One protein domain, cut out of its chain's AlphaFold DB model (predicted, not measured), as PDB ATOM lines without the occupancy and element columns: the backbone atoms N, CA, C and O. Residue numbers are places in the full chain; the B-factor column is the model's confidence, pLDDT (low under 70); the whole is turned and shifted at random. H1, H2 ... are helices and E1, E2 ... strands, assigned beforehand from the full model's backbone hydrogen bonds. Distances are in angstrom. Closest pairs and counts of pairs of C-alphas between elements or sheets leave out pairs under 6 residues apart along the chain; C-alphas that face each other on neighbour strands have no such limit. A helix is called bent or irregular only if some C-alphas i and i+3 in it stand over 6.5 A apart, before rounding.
ATOM      1  N   LEU A 149      30.687 -31.787  95.312       94.50
ATOM      2  CA  LEU A 149      31.620 -30.965  96.072       94.50
ATOM      3  C   LEU A 149      31.330 -30.995  97.575       94.50
ATOM      4  O   LEU A 149      32.276 -30.930  98.350       94.50
ATOM      5  N   ASP A 150      30.074 -31.136  97.996       92.69
ATOM      6  CA  ASP A 150      29.727 -31.137  99.424       92.69
ATOM      7  C   ASP A 150      30.291 -32.390 100.115       92.69
ATOM      8  O   ASP A 150      30.783 -32.335 101.244       92.69
ATOM      9  N   ILE A 151      30.290 -33.521  99.401       93.31
ATOM     10  CA  ILE A 151      30.895 -34.777  99.858       93.31
ATOM     11  C   ILE A 151      32.414 -34.635  99.916       93.31
ATOM     12  O   ILE A 151      33.027 -34.974 100.931       93.31
ATOM     13  N   VAL A 152      33.022 -34.111  98.845       95.81
ATOM     14  CA  VAL A 152      34.472 -33.874  98.801       95.81
ATOM     15  C   VAL A 152      34.888 -32.945  99.939       95.81
ATOM     16  O   VAL A 152      35.840 -33.251 100.649       95.81
ATOM     17  N   ALA A 153      34.154 -31.855 100.159       95.62
ATOM     18  CA  ALA A 153      34.426 -30.891 101.210       95.62
ATOM     19  C   ALA A 153      34.358 -31.518 102.601       95.62
ATOM     20  O   ALA A 153      35.316 -31.387 103.362       95.62
ATOM     21  N   ARG A 154      33.290 -32.262 102.916       94.25
ATOM     22  CA  ARG A 154      33.183 -32.973 104.197       94.25
ATOM     23  C   ARG A 154      34.350 -33.938 104.404       94.25
ATOM     24  O   ARG A 154      34.978 -33.915 105.460       94.25
ATOM     25  N   ASN A 155      34.669 -34.753 103.398       95.50
ATOM     26  CA  ASN A 155      35.767 -35.718 103.482       95.50
ATOM     27  C   ASN A 155      37.120 -35.015 103.677       95.50
ATOM     28  O   ASN A 155      37.923 -35.449 104.499       95.50
ATOM     29  N   VAL A 156      37.360 -33.907 102.968       97.00
ATOM     30  CA  VAL A 156      38.559 -33.071 103.128       97.00
ATOM     31  C   VAL A 156      38.645 -32.506 104.542       97.00
ATOM     32  O   VAL A 156      39.693 -32.637 105.170       97.00
ATOM     33  N   VAL A 157      37.570 -31.905 105.055       95.81
ATOM     34  CA  VAL A 157      37.539 -31.322 106.405       95.81
ATOM     35  C   VAL A 157      37.833 -32.397 107.446       95.81
ATOM     36  O   VAL A 157      38.727 -32.214 108.266       95.81
ATOM     37  N   MET A 158      37.176 -33.554 107.366       94.69
ATOM     38  CA  MET A 158      37.426 -34.675 108.275       94.69
ATOM     39  C   MET A 158      38.867 -35.198 108.213       94.69
ATOM     40  O   MET A 158      39.465 -35.465 109.255       94.69
ATOM     41  N   LEU A 159      39.442 -35.333 107.013       95.50
ATOM     42  CA  LEU A 159      40.840 -35.742 106.854       95.50
ATOM     43  C   LEU A 159      41.798 -34.698 107.430       95.50
ATOM     44  O   LEU A 159      42.775 -35.066 108.076       95.50
ATOM     45  N   LEU A 160      41.529 -33.407 107.230       95.88
ATOM     46  CA  LEU A 160      42.343 -32.334 107.798       95.88
ATOM     47  C   LEU A 160      42.245 -32.295 109.327       95.88
ATOM     48  O   LEU A 160      43.279 -32.122 109.965       95.88
ATOM     49  N   ILE A 161      41.068 -32.525 109.923       94.25
ATOM     50  CA  ILE A 161      40.926 -32.688 111.381       94.25
ATOM     51  C   ILE A 161      41.816 -33.843 111.862       94.25
ATOM     52  O   ILE A 161      42.645 -33.646 112.746       94.25
ATOM     53  N   ALA A 162      41.714 -35.018 111.232       92.62
ATOM     54  CA  ALA A 162      42.505 -36.194 111.604       92.62
ATOM     55  C   ALA A 162      44.023 -35.974 111.464       92.62
ATOM     56  O   ALA A 162      44.800 -36.439 112.292       92.62
ATOM     57  N   LEU A 163      44.457 -35.270 110.415       92.62
ATOM     58  CA  LEU A 163      45.874 -35.037 110.111       92.62
ATOM     59  C   LEU A 163      46.498 -33.888 110.913       92.62
ATOM     60  O   LEU A 163      47.722 -33.817 111.011       92.62
ATOM     61  N   THR A 164      45.678 -32.996 111.471       90.19
ATOM     62  CA  THR A 164      46.110 -31.891 112.348       90.19
ATOM     63  C   THR A 164      45.904 -32.206 113.832       90.19
ATOM     64  O   THR A 164      46.055 -31.329 114.680       90.19
ATOM     65  N   ALA A 165      45.540 -33.448 114.153       78.62
ATOM     66  CA  ALA A 165      45.251 -33.890 115.505       78.62
ATOM     67  C   ALA A 165      46.510 -33.905 116.383       78.62
ATOM     68  O   ALA A 165      47.474 -34.609 116.086       78.62
ATOM     69  N   GLU A 166      46.471 -33.164 117.490       68.31
ATOM     70  CA  GLU A 166      47.483 -33.215 118.558       68.31
ATOM     71  C   GLU A 166      46.986 -34.021 119.771       68.31
ATOM     72  O   GLU A 166      47.751 -34.764 120.379       68.31
ATOM     73  N   GLU A 167      45.682 -33.945 120.072       66.25
ATOM     74  CA  GLU A 167      45.001 -34.688 121.140       66.25
ATOM     75  C   GLU A 167      43.867 -35.542 120.552       66.25
ATOM     76  O   GLU A 167      43.090 -35.076 119.713       66.25
ATOM     77  N   HIS A 168      43.794 -36.814 120.956       70.00
ATOM     78  CA  HIS A 168      42.968 -37.812 120.273       70.00
ATOM     79  C   HIS A 168      41.460 -37.657 120.519       70.00
ATOM     80  O   HIS A 168      40.692 -37.806 119.572       70.00
ATOM     81  N   ASP A 169      41.034 -37.341 121.744       74.12
ATOM     82  CA  ASP A 169      39.617 -37.449 122.118       74.12
ATOM     83  C   ASP A 169      38.769 -36.321 121.498       74.12
ATOM     84  O   ASP A 169      37.815 -36.605 120.773       74.12
ATOM     85  N   ASP A 170      39.179 -35.055 121.642       81.25
ATOM     86  CA  ASP A 170      38.466 -33.908 121.048       81.25
ATOM     87  C   ASP A 170      38.447 -33.953 119.511       81.25
ATOM     88  O   ASP A 170      37.480 -33.542 118.867       81.25
ATOM     89  N   THR A 171      39.509 -34.492 118.903       86.69
ATOM     90  CA  THR A 171      39.597 -34.679 117.448       86.69
ATOM     91  C   THR A 171      38.550 -35.682 116.968       86.69
ATOM     92  O   THR A 171      37.849 -35.415 115.990       86.69
ATOM     93  N   ILE A 172      38.440 -36.835 117.636       88.62
ATOM     94  CA  ILE A 172      37.481 -37.883 117.265       88.62
ATOM     95  C   ILE A 172      36.053 -37.362 117.424       88.62
ATOM     96  O   ILE A 172      35.247 -37.520 116.503       88.62
ATOM     97  N   ASP A 173      35.757 -36.691 118.536       88.81
ATOM     98  CA  ASP A 173      34.443 -36.094 118.766       88.81
ATOM     99  C   ASP A 173      34.103 -35.060 117.682       88.81
ATOM    100  O   ASP A 173      33.027 -35.123 117.083       88.81
ATOM    101  N   CYS A 174      35.039 -34.163 117.352       91.50
ATOM    102  CA  CYS A 174      34.854 -33.172 116.292       91.50
ATOM    103  C   CYS A 174      34.586 -33.836 114.930       91.50
ATOM    104  O   CYS A 174      33.655 -33.445 114.221       91.50
ATOM    105  N   MET A 175      35.331 -34.890 114.574       92.50
ATOM    106  CA  MET A 175      35.086 -35.652 113.343       92.50
ATOM    107  C   MET A 175      33.692 -36.285 113.323       92.50
ATOM    108  O   MET A 175      33.020 -36.235 112.292       92.50
ATOM    109  N   ILE A 176      33.244 -36.869 114.439       90.69
ATOM    110  CA  ILE A 176      31.904 -37.462 114.555       90.69
ATOM    111  C   ILE A 176      30.829 -36.382 114.404       90.69
ATOM    112  O   ILE A 176      29.839 -36.604 113.699       90.69
ATOM    113  N   HIS A 177      31.025 -35.206 115.006       90.81
ATOM    114  CA  HIS A 177      30.095 -34.089 114.870       90.81
ATOM    115  C   HIS A 177      30.002 -33.586 113.430       90.81
ATOM    116  O   HIS A 177      28.895 -33.485 112.903       90.81
ATOM    117  N   VAL A 178      31.138 -33.389 112.758       90.88
ATOM    118  CA  VAL A 178      31.183 -33.024 111.330       90.88
ATOM    119  C   VAL A 178      30.520 -34.082 110.443       90.88
ATOM    120  O   VAL A 178      29.910 -33.749 109.427       90.88
ATOM    121  N   TRP A 179      30.617 -35.362 110.804       90.69
ATOM    122  CA  TRP A 179      30.076 -36.443 109.984       90.69
ATOM    123  C   TRP A 179      28.565 -36.649 110.158       90.69
ATOM    124  O   TRP A 179      27.846 -36.855 109.174       90.69
ATOM    125  N   TYR A 180      28.073 -36.631 111.396       86.62
ATOM    126  CA  TYR A 180      26.734 -37.137 111.717       86.62
ATOM    127  C   TYR A 180      25.802 -36.124 112.378       86.62
ATOM    128  O   TYR A 180      24.606 -36.403 112.485       86.62
ATOM    129  N   SER A 181      26.302 -34.974 112.831       87.69
ATOM    130  CA  SER A 181      25.461 -34.003 113.534       87.69
ATOM    131  C   SER A 181      24.832 -32.998 112.574       87.69
ATOM    132  O   SER A 181      25.451 -32.554 111.614       87.69
ATOM    133  N   ALA A 182      23.587 -32.611 112.860       84.50
ATOM    134  CA  ALA A 182      22.919 -31.513 112.159       84.50
ATOM    135  C   ALA A 182      23.462 -30.133 112.576       84.50
ATOM    136  O   ALA A 182      23.335 -29.171 111.826       84.50
ATOM    137  N   PHE A 183      24.065 -30.050 113.768       85.44
ATOM    138  CA  PHE A 183      24.655 -28.846 114.344       85.44
ATOM    139  C   PHE A 183      26.052 -29.159 114.880       85.44
ATOM    140  O   PHE A 183      26.296 -30.260 115.377       85.44
ATOM    141  N   ILE A 184      26.949 -28.181 114.799       87.31
ATOM    142  CA  ILE A 184      28.324 -28.269 115.298       87.31
ATOM    143  C   ILE A 184      28.401 -27.550 116.647       87.31
ATOM    144  O   ILE A 184      27.789 -26.498 116.822       87.31
ATOM    145  N   ARG A 185      29.126 -28.123 117.616       89.50
ATOM    146  CA  ARG A 185      29.322 -27.487 118.928       89.50
ATOM    147  C   ARG A 185      30.275 -26.303 118.795       89.50
ATOM    148  O   ARG A 185      31.151 -26.300 117.932       89.50
ATOM    149  N   GLU A 186      30.178 -25.341 119.705       89.44
ATOM    150  CA  GLU A 186      31.090 -24.192 119.722       89.44
ATOM    151  C   GLU A 186      32.568 -24.621 119.802       89.44
ATOM    152  O   GLU A 186      33.399 -24.107 119.056       89.44
ATOM    153  N   SER A 187      32.887 -25.625 120.625       89.75
ATOM    154  CA  SER A 187      34.242 -26.182 120.745       89.75
ATOM    155  C   SER A 187      34.757 -26.786 119.434       89.75
ATOM    156  O   SER A 187      35.904 -26.567 119.050       89.75
ATOM    157  N   ASP A 188      33.899 -27.503 118.705       91.25
ATOM    158  CA  ASP A 188      34.248 -28.093 117.411       91.25
ATOM    159  C   ASP A 188      34.445 -27.002 116.352       91.25
ATOM    160  O   ASP A 188      35.371 -27.069 115.545       91.25
ATOM    161  N   HIS A 189      33.612 -25.956 116.374       91.19
ATOM    162  CA  HIS A 189      33.756 -24.803 115.488       91.19
ATOM    163  C   HIS A 189      35.065 -24.041 115.740       91.19
ATOM    164  O   HIS A 189      35.753 -23.646 114.793       91.19
ATOM    165  N   GLN A 190      35.448 -23.859 117.006       91.12
ATOM    166  CA  GLN A 190      36.738 -23.273 117.373       91.12
ATOM    167  C   GLN A 190      37.902 -24.130 116.859       91.12
ATOM    168  O   GLN A 190      38.832 -23.592 116.255       91.12
ATOM    169  N   LEU A 191      37.825 -25.459 117.008       91.62
ATOM    170  CA  LEU A 191      38.832 -26.388 116.489       91.62
ATOM    171  C   LEU A 191      38.966 -26.280 114.962       91.62
ATOM    172  O   LEU A 191      40.084 -26.165 114.450       91.62
ATOM    173  N   LEU A 192      37.847 -26.253 114.234       93.50
ATOM    174  CA  LEU A 192      37.826 -26.076 112.778       93.50
ATOM    175  C   LEU A 192      38.485 -24.758 112.346       93.50
ATOM    176  O   LEU A 192      39.316 -24.760 111.431       93.50
ATOM    177  N   ASN A 193      38.158 -23.645 113.010       92.81
ATOM    178  CA  ASN A 193      38.742 -22.337 112.703       92.81
ATOM    179  C   ASN A 193      40.231 -22.254 113.039       92.81
ATOM    180  O   ASN A 193      40.973 -21.580 112.330       92.81
ATOM    181  N   LEU A 194      40.673 -22.932 114.097       92.31
ATOM    182  CA  LEU A 194      42.072 -22.920 114.504       92.31
ATOM    183  C   LEU A 194      42.940 -23.805 113.600       92.31
ATOM    184  O   LEU A 194      44.047 -23.414 113.235       92.31
ATOM    185  N   ARG A 195      42.453 -25.000 113.241       91.88
ATOM    186  CA  ARG A 195      43.283 -26.047 112.616       91.88
ATOM    187  C   ARG A 195      43.042 -26.233 111.122       91.88
ATOM    188  O   ARG A 195      43.990 -26.459 110.373       91.88
ATOM    189  N   VAL A 196      41.791 -26.144 110.671       95.31
ATOM    190  CA  VAL A 196      41.416 -26.489 109.288       95.31
ATOM    191  C   VAL A 196      41.336 -25.245 108.411       95.31
ATOM    192  O   VAL A 196      41.955 -25.202 107.344       95.31
ATOM    193  N   ARG A 197      40.618 -24.210 108.860       96.25
ATOM    194  CA  ARG A 197      40.379 -22.986 108.079       96.25
ATOM    195  C   ARG A 197      41.662 -22.318 107.564       96.25
ATOM    196  O   ARG A 197      41.708 -22.055 106.361       96.25
ATOM    197  N   PRO A 198      42.733 -22.123 108.364       96.94
ATOM    198  CA  PRO A 198      43.927 -21.418 107.897       96.94
ATOM    199  C   PRO A 198      44.648 -22.158 106.762       96.94
ATOM    200  O   PRO A 198      45.263 -21.536 105.893       96.94
ATOM    201  N   LEU A 199      44.550 -23.494 106.730       97.88
ATOM    202  CA  LEU A 199      45.144 -24.313 105.671       97.88
ATOM    203  C   LEU A 199      44.471 -24.069 104.321       97.88
ATOM    204  O   LEU A 199      45.164 -24.039 103.302       97.88
ATOM    205  N   ILE A 200      43.147 -23.909 104.320       98.06
ATOM    206  CA  ILE A 200      42.333 -23.704 103.116       98.06
ATOM    207  C   ILE A 200      42.393 -22.236 102.694       98.06
ATOM    208  O   ILE A 200      42.704 -21.941 101.541       98.06
ATOM    209  N   GLU A 201      42.212 -21.312 103.637       97.94
ATOM    210  CA  GLU A 201      42.314 -19.868 103.406       97.94
ATOM    211  C   GLU A 201      43.681 -19.479 102.830       97.94
ATOM    212  O   GLU A 201      43.770 -18.730 101.853       97.94
ATOM    213  N   GLY A 202      44.764 -20.064 103.351       97.88
ATOM    214  CA  GLY A 202      46.111 -19.859 102.824       97.88
ATOM    215  C   GLY A 202      46.295 -20.323 101.373       97.88
ATOM    216  O   GLY A 202      47.184 -19.816 100.683       97.88
ATOM    217  N   VAL A 203      45.481 -21.269 100.889       98.12
ATOM    218  CA  VAL A 203      45.436 -21.653  99.468       98.12
ATOM    219  C   VAL A 203      44.607 -20.644  98.686       98.12
ATOM    220  O   VAL A 203      45.131 -20.095  97.717       98.12
ATOM    221  N   CYS A 204      43.378 -20.351  99.127       98.19
ATOM    222  CA  CYS A 204      42.466 -19.410  98.467       98.19
ATOM    223  C   CYS A 204      43.122 -18.039  98.240       98.19
ATOM    224  O   CYS A 204      43.109 -17.522  97.124       98.19
ATOM    225  N   ASN A 205      43.827 -17.509  99.244       98.12
ATOM    226  CA  ASN A 205      44.563 -16.246  99.137       98.12
ATOM    227  C   ASN A 205      45.649 -16.268  98.049       98.12
ATOM    228  O   ASN A 205      45.845 -15.276  97.350       98.12
ATOM    229  N   LYS A 206      46.341 -17.400  97.861       98.00
ATOM    230  CA  LYS A 206      47.398 -17.549  96.841       98.00
ATOM    231  C   LYS A 206      46.850 -17.704  95.428       98.00
ATOM    232  O   LYS A 206      47.564 -17.420  94.468       98.00
ATOM    233  N   ILE A 207      45.625 -18.199  95.295       98.00
ATOM    234  CA  ILE A 207      44.995 -18.488  94.001       98.00
ATOM    235  C   ILE A 207      43.905 -17.478  93.635       98.00
ATOM    236  O   ILE A 207      43.230 -17.668  92.626       98.00
ATOM    237  N   ARG A 208      43.734 -16.411  94.426       96.88
ATOM    238  CA  ARG A 208      42.664 -15.415  94.280       96.88
ATOM    239  C   ARG A 208      42.533 -14.880  92.855       96.88
ATOM    240  O   ARG A 208      41.418 -14.785  92.351       96.88
ATOM    241  N   ASP A 209      43.662 -14.611  92.205       97.44
ATOM    242  CA  ASP A 209      43.718 -13.995  90.873       97.44
ATOM    243  C   ASP A 209      43.671 -15.030  89.729       97.44
ATOM    244  O   ASP A 209      43.847 -14.694  88.558       97.44
ATOM    245  N   LYS A 210      43.475 -16.319  90.044       97.62
ATOM    246  CA  LYS A 210      43.358 -17.385  89.041       97.62
ATOM    247  C   LYS A 210      41.921 -17.484  88.503       97.62
ATOM    248  O   LYS A 210      40.972 -17.311  89.269       97.62
ATOM    249  N   PRO A 211      41.740 -17.840  87.215       98.00
ATOM    250  CA  PRO A 211      40.419 -18.106  86.644       98.00
ATOM    251  C   PRO A 211      39.666 -19.217  87.387       98.00
ATOM    252  O   PRO A 211      40.270 -20.210  87.799       98.00
ATOM    253  N   SER A 212      38.341 -19.086  87.490       96.94
ATOM    254  CA  SER A 212      37.464 -19.979  88.268       96.94
ATOM    255  C   SER A 212      37.560 -21.464  87.906       96.94
ATOM    256  O   SER A 212      37.479 -22.308  88.795       96.94
ATOM    257  N   ASN A 213      37.772 -21.783  86.629       97.06
ATOM    258  CA  ASN A 213      37.877 -23.149  86.098       97.06
ATOM    259  C   ASN A 213      39.307 -23.726  86.147       97.06
ATOM    260  O   ASN A 213      39.556 -24.817  85.638       97.06
ATOM    261  N   THR A 214      40.271 -23.003  86.724       98.00
ATOM    262  CA  THR A 214      41.655 -23.486  86.818       98.00
ATOM    263  C   THR A 214      41.741 -24.615  87.837       98.00
ATOM    264  O   THR A 214      41.416 -24.411  89.006       98.00
ATOM    265  N   ILE A 215      42.231 -25.785  87.422       98.31
ATOM    266  CA  ILE A 215      42.496 -26.916  88.319       98.31
ATOM    267  C   ILE A 215      43.813 -26.674  89.058       98.31
ATOM    268  O   ILE A 215      44.867 -26.488  88.448       98.31
ATOM    269  N   LEU A 216      43.757 -26.683  90.387       98.31
ATOM    270  CA  LEU A 216      44.864 -26.323  91.265       98.31
ATOM    271  C   LEU A 216      45.046 -27.397  92.334       98.31
ATOM    272  O   LEU A 216      44.093 -27.817  92.992       98.31
ATOM    273  N   GLY A 217      46.294 -27.828  92.512       98.12
ATOM    274  CA  GLY A 217      46.678 -28.815  93.512       98.12
ATOM    275  C   GLY A 217      47.454 -28.194  94.667       98.12
ATOM    276  O   GLY A 217      48.412 -27.452  94.445       98.12
ATOM    277  N   LYS A 218      47.107 -28.572  95.896       98.50
ATOM    278  CA  LYS A 218      47.893 -28.286  97.098       98.50
ATOM    279  C   LYS A 218      48.282 -29.590  97.775       98.50
ATOM    280  O   LYS A 218      47.446 -30.462  97.975       98.50
ATOM    281  N   THR A 219      49.550 -29.696  98.162       98.50
ATOM    282  CA  THR A 219      50.038 -30.751  99.054       98.50
ATOM    283  C   THR A 219      50.431 -30.151 100.404       98.50
ATOM    284  O   THR A 219      51.168 -29.155 100.459       98.50
ATOM    285  N   TRP A 220      49.933 -30.763 101.474       98.19
ATOM    286  CA  TRP A 220      50.348 -30.551 102.859       98.19
ATOM    287  C   TRP A 220      51.103 -31.788 103.361       98.19
ATOM    288  O   TRP A 220      50.845 -32.906 102.907       98.19
ATOM    289  N   LYS A 221      52.056 -31.583 104.272       96.62
ATOM    290  CA  LYS A 221      52.844 -32.647 104.909       96.62
ATOM    291  C   LYS A 221      52.561 -32.638 106.409       96.62
ATOM    292  O   LYS A 221      52.593 -31.569 107.011       96.62
ATOM    293  N   PHE A 222      52.321 -33.814 106.977       93.50
ATOM    294  CA  PHE A 222      51.978 -34.041 108.380       93.50
ATOM    295  C   PHE A 222      52.832 -35.198 108.910       93.50
ATOM    296  O   PHE A 222      52.464 -36.365 108.783       93.50
ATOM    297  N   GLY A 223      54.021 -34.890 109.433       90.56
ATOM    298  CA  GLY A 223      54.988 -35.914 109.842       90.56
ATOM    299  C   GLY A 223      55.335 -36.868 108.692       90.56
ATOM    300  O   GLY A 223      55.867 -36.439 107.667       90.56
ATOM    301  N   LEU A 224      55.014 -38.155 108.862       89.75
ATOM    302  CA  LEU A 224      55.225 -39.212 107.859       89.75
ATOM    303  C   LEU A 224      54.126 -39.278 106.784       89.75
ATOM    304  O   LEU A 224      54.269 -39.999 105.798       89.75
ATOM    305  N   SER A 225      53.039 -38.528 106.960       93.38
ATOM    306  CA  SER A 225      51.886 -38.516 106.064       93.38
ATOM    307  C   SER A 225      51.898 -37.283 105.164       93.38
ATOM    308  O   SER A 225      52.420 -36.219 105.504       93.38
ATOM    309  N   SER A 226      51.269 -37.392 103.997       96.69
ATOM    310  CA  SER A 226      51.022 -36.247 103.122       96.69
ATOM    311  C   SER A 226      49.611 -36.294 102.576       96.69
ATOM    312  O   SER A 226      49.104 -37.372 102.272       96.69
ATOM    313  N   PHE A 227      49.006 -35.126 102.405       97.88
ATOM    314  CA  PHE A 227      47.672 -34.992 101.845       97.88
ATOM    315  C   PHE A 227      47.713 -34.045 100.656       97.88
ATOM    316  O   PHE A 227      48.201 -32.917 100.768       97.88
ATOM    317  N   ARG A 228      47.226 -34.511  99.504       98.44
ATOM    318  CA  ARG A 228      47.111 -33.711  98.288       98.44
ATOM    319  C   ARG A 228      45.643 -33.546  97.929       98.44
ATOM    320  O   ARG A 228      44.965 -34.535  97.681       98.44
ATOM    321  N   LEU A 229      45.202 -32.298  97.833       98.56
ATOM    322  CA  LEU A 229      43.881 -31.936  97.338       98.56
ATOM    323  C   LEU A 229      44.024 -31.224  95.997       98.56
ATOM    324  O   LEU A 229      44.867 -30.337  95.846       98.56
ATOM    325  N   VAL A 230      43.217 -31.633  95.025       98.44
ATOM    326  CA  VAL A 230      43.167 -31.046  93.686       98.44
ATOM    327  C   VAL A 230      41.722 -30.674  93.396       98.44
ATOM    328  O   VAL A 230      40.861 -31.546  93.388       98.44
ATOM    329  N   LEU A 231      41.467 -29.387  93.182       98.44
ATOM    330  CA  LEU A 231      40.137 -28.836  92.917       98.44
ATOM    331  C   LEU A 231      40.239 -27.703  91.894       98.44
ATOM    332  O   LEU A 231      41.294 -27.084  91.741       98.44
ATOM    333  N   GLU A 232      39.130 -27.396  91.228       98.31
ATOM    334  CA  GLU A 232      38.980 -26.123  90.519       98.31
ATOM    335  C   GLU A 232      39.035 -24.946  91.502       98.31
ATOM    336  O   GLU A 232      38.627 -25.073  92.660       98.31
ATOM    337  N   LYS A 233      39.492 -23.776  91.043       98.19
ATOM    338  CA  LYS A 233      39.558 -22.554  91.861       98.19
ATOM    339  C   LYS A 233      38.212 -22.217  92.510       98.19
ATOM    340  O   LYS A 233      38.171 -21.943  93.703       98.19
ATOM    341  N   VAL A 234      37.108 -22.308  91.765       98.19
ATOM    342  CA  VAL A 234      35.757 -22.061  92.310       98.19
ATOM    343  C   VAL A 234      35.381 -23.040  93.429       98.19
ATOM    344  O   VAL A 234      34.673 -22.678  94.366       98.19
ATOM    345  N   SER A 235      35.868 -24.276  93.354       98.31
ATOM    346  CA  SER A 235      35.625 -25.308  94.361       98.31
ATOM    347  C   SER A 235      36.487 -25.105  95.609       98.31
ATOM    348  O   SER A 235      36.021 -25.401  96.705       98.31
ATOM    349  N   TRP A 236      37.697 -24.551  95.471       98.44
ATOM    350  CA  TRP A 236      38.497 -24.074  96.607       98.44
ATOM    351  C   TRP A 236      37.804 -22.935  97.360       98.44
ATOM    352  O   TRP A 236      37.705 -22.993  98.583       98.44
ATOM    353  N   ASP A 237      37.282 -21.939  96.638       97.75
ATOM    354  CA  ASP A 237      36.555 -20.823  97.257       97.75
ATOM    355  C   ASP A 237      35.318 -21.332  98.015       97.75
ATOM    356  O   ASP A 237      35.132 -21.016  99.188       97.75
ATOM    357  N   LYS A 238      34.509 -22.197  97.383       97.38
ATOM    358  CA  LYS A 238      33.340 -22.825  98.025       97.38
ATOM    359  C   LYS A 238      33.717 -23.655  99.252       97.38
ATOM    360  O   LYS A 238      33.029 -23.587 100.267       97.38
ATOM    361  N   LEU A 239      34.814 -24.410  99.185       97.38
ATOM    362  CA  LEU A 239      35.306 -25.189 100.319       97.38
ATOM    363  C   LEU A 239      35.590 -24.304 101.541       97.38
ATOM    364  O   LEU A 239      35.270 -24.703 102.658       97.38
ATOM    365  N   LEU A 240      36.146 -23.106 101.337       96.75
ATOM    366  CA  LEU A 240      36.374 -22.157 102.428       96.75
ATOM    367  C   LEU A 240      35.054 -21.669 103.041       96.75
ATOM    368  O   LEU A 240      34.943 -21.627 104.263       96.75
ATOM    369  N   THR A 241      34.036 -21.389 102.219       95.06
ATOM    370  CA  THR A 241      32.725 -20.923 102.714       95.06
ATOM    371  C   THR A 241      32.004 -21.949 103.592       95.06
ATOM    372  O   THR A 241      31.266 -21.565 104.492       95.06
ATOM    373  N   PHE A 242      32.253 -23.256 103.426       91.38
ATOM    374  CA  PHE A 242      31.693 -24.272 104.330       91.38
ATOM    375  C   PHE A 242      32.224 -24.184 105.767       91.38
ATOM    376  O   PHE A 242      31.624 -24.758 106.672       91.38
ATOM    377  N   LEU A 243      33.342 -23.487 105.981       89.88
ATOM    378  CA  LEU A 243      33.909 -23.229 107.306       89.88
ATOM    379  C   LEU A 243      33.487 -21.867 107.873       89.88
ATOM    380  O   LEU A 243      33.823 -21.550 109.011       89.88
ATOM    381  N   GLU A 244      32.743 -21.069 107.109       84.00
ATOM    382  CA  GLU A 244      32.112 -19.834 107.571       84.00
ATOM    383  C   GLU A 244      30.768 -20.181 108.222       84.00
ATOM    384  O   GLU A 244      29.696 -19.836 107.729       84.00
ATOM    385  N   LEU A 245      30.820 -20.939 109.320       66.50
ATOM    386  CA  LEU A 245      29.625 -21.241 110.099       66.50
ATOM    387  C   LEU A 245      29.194 -19.953 110.812       66.50
ATOM    388  O   LEU A 245      29.936 -19.397 111.624       66.50
ATOM    389  N   LEU A 246      28.014 -19.444 110.449       49.50
ATOM    390  CA  LEU A 246      27.402 -18.321 111.152       49.50
ATOM    391  C   LEU A 246      27.064 -18.768 112.588       49.50
ATOM    392  O   LEU A 246      26.578 -19.891 112.749       49.50
ATOM    393  N   PRO A 247      27.355 -17.932 113.603       46.88
ATOM    394  CA  PRO A 247      27.046 -18.227 115.001       46.88
ATOM    395  C   PRO A 247      25.544 -18.395 115.258       46.88
ATOM    396  O   PRO A 247      24.736 -17.757 114.542       46.88
TER     397      PRO A 247
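Overview. This is residues 149 to 247 of the 247 residues of the protein "MYND-type zinc finger protein samB" of Fusarium clavum (UniProt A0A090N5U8). A long two-stranded hairpin, E1 and E2, makes one side of a small helical body: H1 runs beside E2, the second arm of the bent helix H3 is beside E1, and H4 follows E2 and folds back along that arm. H2 is side by side with H1, away from the strands. The printed part has 99 residues, with four named helices and two named strands in the order H1, H2, H3, E1, E2, H4; the sheet E1 - E2 is antiparallel and the class is mixed, helices and strands. It is compact, with a radius of gyration of the C-alphas of 13.4 A and spans of 39 by 34 by 20 A.

Arrangement. E1, residues 215 to 222, and E2, residues 225 to 232, form an antiparallel hairpin at 163 degrees; N 218 and O 229 are within hydrogen-bond range at 2.9 A, as are N 222 and O 225 at 2.8 A. H1, residues 149 to 163, comes closest to E2 with the C-alphas of Val 156 and Leu 229, 7.9 A apart. H3, residues 186 to 207, was assigned as one helix by its hydrogen bonds but is bent, with C-alphas 194 and 197 6.6 A apart. Its arms H3a, residues 186 to 194, and H3b, residues 197 to 207, stand at 38 degrees, only just a steep tilt. H4, residues 233 to 241, touches H3b, closest at the C-alphas of Ile 200 and Leu 240, 6.2 A, at a shallow tilt of 29 degrees, opposite ways. H1 and H3b are near each other, with 5 pairs of C-alphas within 10 A. H2, residues 168 to 180, touches H1 in a helical hairpin, closest at the C-alphas of Met 158 and Met 175, 5.7 A, at a shallow tilt of 8 degrees. With residues 174 to 177 alone H2 only just touches H3a, with 3 pairs of C-alphas within 8 A, the closest those of Cys 174 and Asp 188, 5.2 A. H2 and E2 are apart. Every O i to N i+4 pair is within hydrogen-bond range in H1, H2, H3a and H4, and 5 of 7 are in H3b.

Along the chain. E1 measures 23.3 A and E2 23.7 A from first to last C-alpha. H1 begins at C-alpha 149 (31.620, -30.965, 96.072) and measures 20.4 A; H2 measures 18.4 A. H3a measures 12.2 A and H3b 15.5 A; residues 195 and 196 belong to neither. H4 measures 12.9 A and ends at C-alpha 241 (32.725, -20.923, 102.714).

Size, cuts and confidence. The two C-alphas farthest apart, those of Asp 169 and Pro 211, are 40.4 A apart. The printed part has no cut and no long link. Its mean pLDDT is 91.9; residues 166 to 167 and 245 to 247 are under 70.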